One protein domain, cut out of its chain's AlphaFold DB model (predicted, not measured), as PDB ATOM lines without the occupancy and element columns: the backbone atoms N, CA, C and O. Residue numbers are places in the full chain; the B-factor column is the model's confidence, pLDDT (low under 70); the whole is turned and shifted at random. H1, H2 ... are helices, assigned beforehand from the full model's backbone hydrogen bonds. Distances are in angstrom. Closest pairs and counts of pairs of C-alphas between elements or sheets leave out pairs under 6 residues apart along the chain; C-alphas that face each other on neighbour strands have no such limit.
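This is residues 654 to 676 and 690 to 717 of the 730 residues of the protein "VARLMGL domain-containing protein" of Zea mays (UniProt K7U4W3). What shape do these coordinates draw? Two helices make an open V, the last turns of the shorter H1 coming near the first turns of the longer H2, and residues 698 to 717 of H2 stick out as a free arm. Residues 656 to 661, at the far end of H1, stick out too. What is it made of, and how large is it? The printed part has 51 residues with two named helices, H1 then H2, and no named strand; its class is all helix. It is only just extended, close to loose, with a radius of gyration of the C-alphas of 14.8 A, and it is flat, spanning 42 by 30 by 16 A.

Where does H1 run? H1 is residues 660 to 674, 21.1 A from first to last C-alpha, beginning at C-alpha 660 at (-63.844, -10.685, 125.877). Where does H2 run? H2 is residues 690 to 717, 40.0 A long, from C-alpha 690 at (-84.462, -9.845, 135.650) to C-alpha 717 at (-61.611, -42.653, 135.049).

How near do H1 and H2 come? They are close but not clearly touching, with 1 pair of C-alphas within 8 A: the closest, those of Leu 672 and Val 693, are 7.6 A apart. How are they turned? They run opposite ways at a steep tilt of 62 degrees. What do their backbones show? In H1 and H2 every O i to N i+4 pair is within hydrogen-bond range.

Which C-alphas are farthest apart? Those of Ala 655 and Ala 717, at 43.3 A. Where is the cut? Residues 677 to 689 are not printed, and C-alphas 676 and 690 are 16.1 A apart across it; the link from H1 to H2 is the link across the cut. Where is the model's confidence low? The mean pLDDT of the printed part is 76.7, and residues 654 to 656, 673 to 676 and 690 to 693 are under 70.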
ATOM      1  N   PRO A 654     -66.678  -6.611 117.946       61.13
ATOM      2  CA  PRO A 654     -66.029  -5.978 119.074       61.13
ATOM      3  C   PRO A 654     -65.605  -4.570 118.637       61.13
ATOM      4  O   PRO A 654     -65.104  -4.374 117.529       61.13
ATOM      5  N   ALA A 655     -65.752  -3.584 119.524       64.87
ATOM      6  CA  ALA A 655     -64.855  -2.434 119.440       64.87
ATOM      7  C   ALA A 655     -63.422  -2.963 119.629       64.87
ATOM      8  O   ALA A 655     -63.248  -3.961 120.328       64.87
ATOM      9  N   ALA A 656     -62.410  -2.331 119.030       66.24
ATOM     10  CA  ALA A 656     -61.037  -2.857 119.054       66.24
ATOM     11  C   ALA A 656     -60.517  -3.153 120.480       66.24
ATOM     12  O   ALA A 656     -59.757  -4.099 120.674       66.24
ATOM     13  N   ASP A 657     -61.006  -2.393 121.465       70.95
ATOM     14  CA  ASP A 657     -60.661  -2.487 122.886       70.95
ATOM     15  C   ASP A 657     -61.761  -3.145 123.756       70.95
ATOM     16  O   ASP A 657     -61.705  -3.081 124.984       70.95
ATOM     17  N   ALA A 658     -62.792  -3.753 123.154       71.03
ATOM     18  CA  ALA A 658     -63.860  -4.425 123.898       71.03
ATOM     19  C   ALA A 658     -63.337  -5.697 124.577       71.03
ATOM     20  O   ALA A 658     -62.806  -6.591 123.914       71.03
ATOM     21  N   ASP A 659     -63.518  -5.810 125.894       82.91
ATOM     22  CA  ASP A 659     -63.074  -7.002 126.610       82.91
ATOM     23  C   ASP A 659     -63.896  -8.245 126.233       82.91
ATOM     24  O   ASP A 659     -65.090  -8.167 125.930       82.91
ATOM     25  N   LEU A 660     -63.246  -9.412 126.272       85.25
ATOM     26  CA  LEU A 660     -63.844 -10.685 125.877       85.25
ATOM     27  C   LEU A 660     -65.086 -11.013 126.715       85.25
ATOM     28  O   LEU A 660     -66.067 -11.513 126.160       85.25
ATOM     29  N   ASN A 661     -65.080 -10.689 128.013       83.28
ATOM     30  CA  ASN A 661     -66.252 -10.865 128.866       83.28
ATOM     31  C   ASN A 661     -67.427 -10.015 128.363       83.28
ATOM     32  O   ASN A 661     -68.547 -10.496 128.243       83.28
ATOM     33  N   ASP A 662     -67.164  -8.768 127.978       82.88
ATOM     34  CA  ASP A 662     -68.202  -7.837 127.547       82.88
ATOM     35  C   ASP A 662     -68.782  -8.205 126.166       82.88
ATOM     36  O   ASP A 662     -69.995  -8.128 125.956       82.88
ATOM     37  N   VAL A 663     -67.949  -8.717 125.247       82.41
ATOM     38  CA  VAL A 663     -68.393  -9.337 123.981       82.41
ATOM     39  C   VAL A 663     -69.239 -10.588 124.248       82.41
ATOM     40  O   VAL A 663     -70.325 -10.729 123.683       82.41
ATOM     41  N   THR A 664     -68.795 -11.460 125.156       83.27
ATOM     42  CA  THR A 664     -69.497 -12.702 125.529       83.27
ATOM     43  C   THR A 664     -70.852 -12.407 126.165       83.27
ATOM     44  O   THR A 664     -71.876 -12.936 125.738       83.27
ATOM     45  N   CYS A 665     -70.908 -11.477 127.120       78.85
ATOM     46  CA  CYS A 665     -72.156 -11.032 127.722       78.85
ATOM     47  C   CYS A 665     -73.070 -10.330 126.705       78.85
ATOM     48  O   CYS A 665     -74.288 -10.403 126.847       78.85
ATOM     49  N   ARG A 666     -72.547  -9.630 125.686       78.70
ATOM     50  CA  ARG A 666     -73.377  -9.094 124.587       78.70
ATOM     51  C   ARG A 666     -73.968 -10.210 123.719       78.70
ATOM     52  O   ARG A 666     -75.151 -10.121 123.411       78.70
ATOM     53  N   ALA A 667     -73.197 -11.250 123.388       79.26
ATOM     54  CA  ALA A 667     -73.696 -12.426 122.670       79.26
ATOM     55  C   ALA A 667     -74.803 -13.135 123.470       79.26
ATOM     56  O   ALA A 667     -75.946 -13.147 123.029       79.26
ATOM     57  N   ILE A 668     -74.531 -13.538 124.718       79.88
ATOM     58  CA  ILE A 668     -75.522 -14.184 125.601       79.88
ATOM     59  C   ILE A 668     -76.802 -13.335 125.733       79.88
ATOM     60  O   ILE A 668     -77.909 -13.864 125.654       79.88
ATOM     61  N   ARG A 669     -76.690 -12.005 125.883       77.50
ATOM     62  CA  ARG A 669     -77.864 -11.109 125.940       77.50
ATOM     63  C   ARG A 669     -78.621 -11.016 124.605       77.50
ATOM     64  O   ARG A 669     -79.841 -10.869 124.638       77.50
ATOM     65  N   ARG A 670     -77.942 -11.109 123.455       78.27
ATOM     66  CA  ARG A 670     -78.549 -11.154 122.109       78.27
ATOM     67  C   ARG A 670     -79.292 -12.471 121.881       78.27
ATOM     68  O   ARG A 670     -80.426 -12.440 121.409       78.27
ATOM     69  N   ASP A 671     -78.695 -13.586 122.280       73.24
ATOM     70  CA  ASP A 671     -79.256 -14.926 122.093       73.24
ATOM     71  C   ASP A 671     -80.482 -15.116 122.998       73.24
ATOM     72  O   ASP A 671     -81.578 -15.392 122.510       73.24
ATOM     73  N   LEU A 672     -80.362 -14.775 124.289       70.68
ATOM     74  CA  LEU A 672     -81.506 -14.720 125.205       70.68
ATOM     75  C   LEU A 672     -82.609 -13.776 124.697       70.68
ATOM     76  O   LEU A 672     -83.789 -14.058 124.890       70.68
ATOM     77  N   ALA A 673     -82.280 -12.660 124.032       68.14
ATOM     78  CA  ALA A 673     -83.283 -11.763 123.447       68.14
ATOM     79  C   ALA A 673     -84.039 -12.385 122.253       68.14
ATOM     80  O   ALA A 673     -85.236 -12.096 122.087       68.14
ATOM     81  N   ALA A 674     -83.376 -13.239 121.466       61.24
ATOM     82  CA  ALA A 674     -83.908 -13.869 120.257       61.24
ATOM     83  C   ALA A 674     -85.007 -14.914 120.537       61.24
ATOM     84  O   ALA A 674     -85.958 -14.999 119.755       61.24
ATOM     85  N   ASP A 675     -84.944 -15.616 121.677       56.24
ATOM     86  CA  ASP A 675     -85.941 -16.609 122.116       56.24
ATOM     87  C   ASP A 675     -87.319 -15.973 122.366       56.24
ATOM     88  O   ASP A 675     -87.678 -15.549 123.466       56.24
ATOM     89  N   GLY A 676     -88.092 -15.821 121.299       49.77
ATOM     90  CA  GLY A 676     -89.400 -15.171 121.288       49.77
ATOM     91  C   GLY A 676     -89.656 -14.303 120.058       49.77
ATOM     92  O   GLY A 676     -90.456 -13.374 120.138       49.77
ATOM     93  N   GLY A 690     -85.800  -9.342 135.309       57.98
ATOM     94  CA  GLY A 690     -84.462  -9.845 135.650       57.98
ATOM     95  C   GLY A 690     -84.470 -11.299 136.147       57.98
ATOM     96  O   GLY A 690     -83.467 -11.985 136.003       57.98
ATOM     97  N   ALA A 691     -85.615 -11.776 136.649       60.94
ATOM     98  CA  ALA A 691     -85.868 -13.173 136.993       60.94
ATOM     99  C   ALA A 691     -85.705 -14.128 135.796       60.94
ATOM    100  O   ALA A 691     -84.934 -15.072 135.902       60.94
ATOM    101  N   ASP A 692     -86.334 -13.851 134.644       66.64
ATOM    102  CA  ASP A 692     -86.270 -14.723 133.455       66.64
ATOM    103  C   ASP A 692     -84.813 -14.916 132.985       66.64
ATOM    104  O   ASP A 692     -84.401 -15.997 132.564       66.64
ATOM    105  N   VAL A 693     -84.020 -13.842 133.075       66.15
ATOM    106  CA  VAL A 693     -82.595 -13.829 132.718       66.15
ATOM    107  C   VAL A 693     -81.751 -14.523 133.791       66.15
ATOM    108  O   VAL A 693     -80.835 -15.265 133.447       66.15
ATOM    109  N   ALA A 694     -82.059 -14.331 135.075       71.97
ATOM    110  CA  ALA A 694     -81.377 -15.009 136.175       71.97
ATOM    111  C   ALA A 694     -81.613 -16.528 136.150       71.97
ATOM    112  O   ALA A 694     -80.658 -17.285 136.295       71.97
ATOM    113  N   ASP A 695     -82.840 -16.984 135.886       73.95
ATOM    114  CA  ASP A 695     -83.160 -18.409 135.755       73.95
ATOM    115  C   ASP A 695     -82.487 -19.040 134.527       73.95
ATOM    116  O   ASP A 695     -82.051 -20.191 134.591       73.95
ATOM    117  N   ALA A 696     -82.337 -18.296 133.425       73.38
ATOM    118  CA  ALA A 696     -81.556 -18.739 132.271       73.38
ATOM    119  C   ALA A 696     -80.050 -18.828 132.589       73.38
ATOM    120  O   ALA A 696     -79.410 -19.825 132.262       73.38
ATOM    121  N   VAL A 697     -79.485 -17.842 133.297       78.87
ATOM    122  CA  VAL A 697     -78.086 -17.881 133.771       78.87
ATOM    123  C   VAL A 697     -77.861 -19.050 134.737       78.87
ATOM    124  O   VAL A 697     -76.882 -19.776 134.585       78.87
ATOM    125  N   LEU A 698     -78.793 -19.314 135.658       80.31
ATOM    126  CA  LEU A 698     -78.744 -20.471 136.558       80.31
ATOM    127  C   LEU A 698     -78.867 -21.811 135.815       80.31
ATOM    128  O   LEU A 698     -78.354 -22.817 136.303       80.31
ATOM    129  N   GLN A 699     -79.529 -21.862 134.656       79.63
ATOM    130  CA  GLN A 699     -79.547 -23.049 133.793       79.63
ATOM    131  C   GLN A 699     -78.219 -23.231 133.049       79.63
ATOM    132  O   GLN A 699     -77.689 -24.341 133.038       79.63
ATOM    133  N   ILE A 700     -77.636 -22.155 132.512       80.40
ATOM    134  CA  ILE A 700     -76.302 -22.176 131.887       80.40
ATOM    135  C   ILE A 700     -75.243 -22.628 132.907       80.40
ATOM    136  O   ILE A 700     -74.458 -23.526 132.617       80.40
ATOM    137  N   GLU A 701     -75.269 -22.092 134.129       84.01
ATOM    138  CA  GLU A 701     -74.363 -22.487 135.218       84.01
ATOM    139  C   GLU A 701     -74.516 -23.974 135.593       84.01
ATOM    140  O   GLU A 701     -73.525 -24.647 135.878       84.01
ATOM    141  N   ARG A 702     -75.742 -24.518 135.545       86.08
ATOM    142  CA  ARG A 702     -76.010 -25.952 135.769       86.08
ATOM    143  C   ARG A 702     -75.458 -26.832 134.661       86.08
ATOM    144  O   ARG A 702     -74.921 -27.888 134.979       86.08
ATOM    145  N   LEU A 703     -75.575 -26.417 133.402       81.43
ATOM    146  CA  LEU A 703     -75.008 -27.150 132.268       81.43
ATOM    147  C   LEU A 703     -73.477 -27.146 132.343       81.43
ATOM    148  O   LEU A 703     -72.882 -28.215 132.413       81.43
ATOM    149  N   LEU A 704     -72.854 -25.971 132.496       84.98
ATOM    150  CA  LEU A 704     -71.401 -25.839 132.662       84.98
ATOM    151  C   LEU A 704     -70.869 -26.642 133.861       84.98
ATOM    152  O   LEU A 704     -69.814 -27.265 133.764       84.98
ATOM    153  N   PHE A 705     -71.596 -26.671 134.981       86.44
ATOM    154  CA  PHE A 705     -71.231 -27.493 136.136       86.44
ATOM    155  C   PHE A 705     -71.352 -28.999 135.856       86.44
ATOM    156  O   PHE A 705     -70.479 -29.762 136.265       86.44
ATOM    157  N   VAL A 706     -72.406 -29.441 135.160       88.36
ATOM    158  CA  VAL A 706     -72.579 -30.849 134.762       88.36
ATOM    159  C   VAL A 706     -71.480 -31.283 133.794       88.36
ATOM    160  O   VAL A 706     -70.895 -32.345 134.007       88.36
ATOM    161  N   ASP A 707     -71.157 -30.463 132.796       85.39
ATOM    162  CA  ASP A 707     -70.118 -30.755 131.810       85.39
ATOM    163  C   ASP A 707     -68.731 -30.799 132.464       85.39
ATOM    164  O   ASP A 707     -68.040 -31.809 132.341       85.39
ATOM    165  N   LEU A 708     -68.371 -29.796 133.277       87.60
ATOM    166  CA  LEU A 708     -67.099 -29.756 134.011       87.60
ATOM    167  C   LEU A 708     -66.937 -30.940 134.980       87.60
ATOM    168  O   LEU A 708     -65.851 -31.512 135.099       87.60
ATOM    169  N   VAL A 709     -68.010 -31.344 135.670       86.36
ATOM    170  CA  VAL A 709     -67.997 -32.536 136.531       86.36
ATOM    171  C   VAL A 709     -67.897 -33.816 135.695       86.36
ATOM    172  O   VAL A 709     -67.180 -34.733 136.089       86.36
ATOM    173  N   ALA A 710     -68.547 -33.889 134.531       85.49
ATOM    174  CA  ALA A 710     -68.444 -35.031 133.625       85.49
ATOM    175  C   ALA A 710     -67.056 -35.146 132.969       85.49
ATOM    176  O   ALA A 710     -66.569 -36.265 132.809       85.49
ATOM    177  N   ASP A 711     -66.410 -34.026 132.626       84.27
ATOM    178  CA  ASP A 711     -65.009 -33.961 132.192       84.27
ATOM    179  C   ASP A 711     -64.092 -34.449 133.314       84.27
ATOM    180  O   ASP A 711     -63.353 -35.410 133.120       84.27
ATOM    181  N   THR A 712     -64.223 -33.887 134.520       82.91
ATOM    182  CA  THR A 712     -63.416 -34.280 135.689       82.91
ATOM    183  C   THR A 712     -63.574 -35.771 136.019       82.91
ATOM    184  O   THR A 712     -62.597 -36.445 136.339       82.91
ATOM    185  N   ILE A 713     -64.789 -36.325 135.926       83.59
ATOM    186  CA  ILE A 713     -65.041 -37.760 136.141       83.59
ATOM    187  C   ILE A 713     -64.422 -38.612 135.024       83.59
ATOM    188  O   ILE A 713     -63.900 -39.684 135.323       83.59
ATOM    189  N   ARG A 714     -64.445 -38.155 133.764       85.17
ATOM    190  CA  ARG A 714     -63.781 -38.847 132.646       85.17
ATOM    191  C   ARG A 714     -62.263 -38.831 132.806       85.17
ATOM    192  O   ARG A 714     -61.666 -39.900 132.790       85.17
ATOM    193  N   GLU A 715     -61.657 -37.680 133.096       82.27
ATOM    194  CA  GLU A 715     -60.218 -37.585 133.384       82.27
ATOM    195  C   GLU A 715     -59.798 -38.480 134.562       82.27
ATOM    196  O   GLU A 715     -58.770 -39.147 134.488       82.27
ATOM    197  N   LEU A 716     -60.603 -38.551 135.631       81.47
ATOM    198  CA  LEU A 716     -60.346 -39.432 136.777       81.47
ATOM    199  C   LEU A 716     -60.572 -40.925 136.481       81.47
ATOM    200  O   LEU A 716     -59.997 -41.758 137.180       81.47
ATOM    201  N   ALA A 717     -61.389 -41.273 135.484       80.56
ATOM    202  CA  ALA A 717     -61.611 -42.653 135.049       80.56
ATOM    203  C   ALA A 717     -60.534 -43.130 134.058       80.56
ATOM    204  O   ALA A 717     -60.078 -44.267 134.154       80.56
TER     205      ALA A 717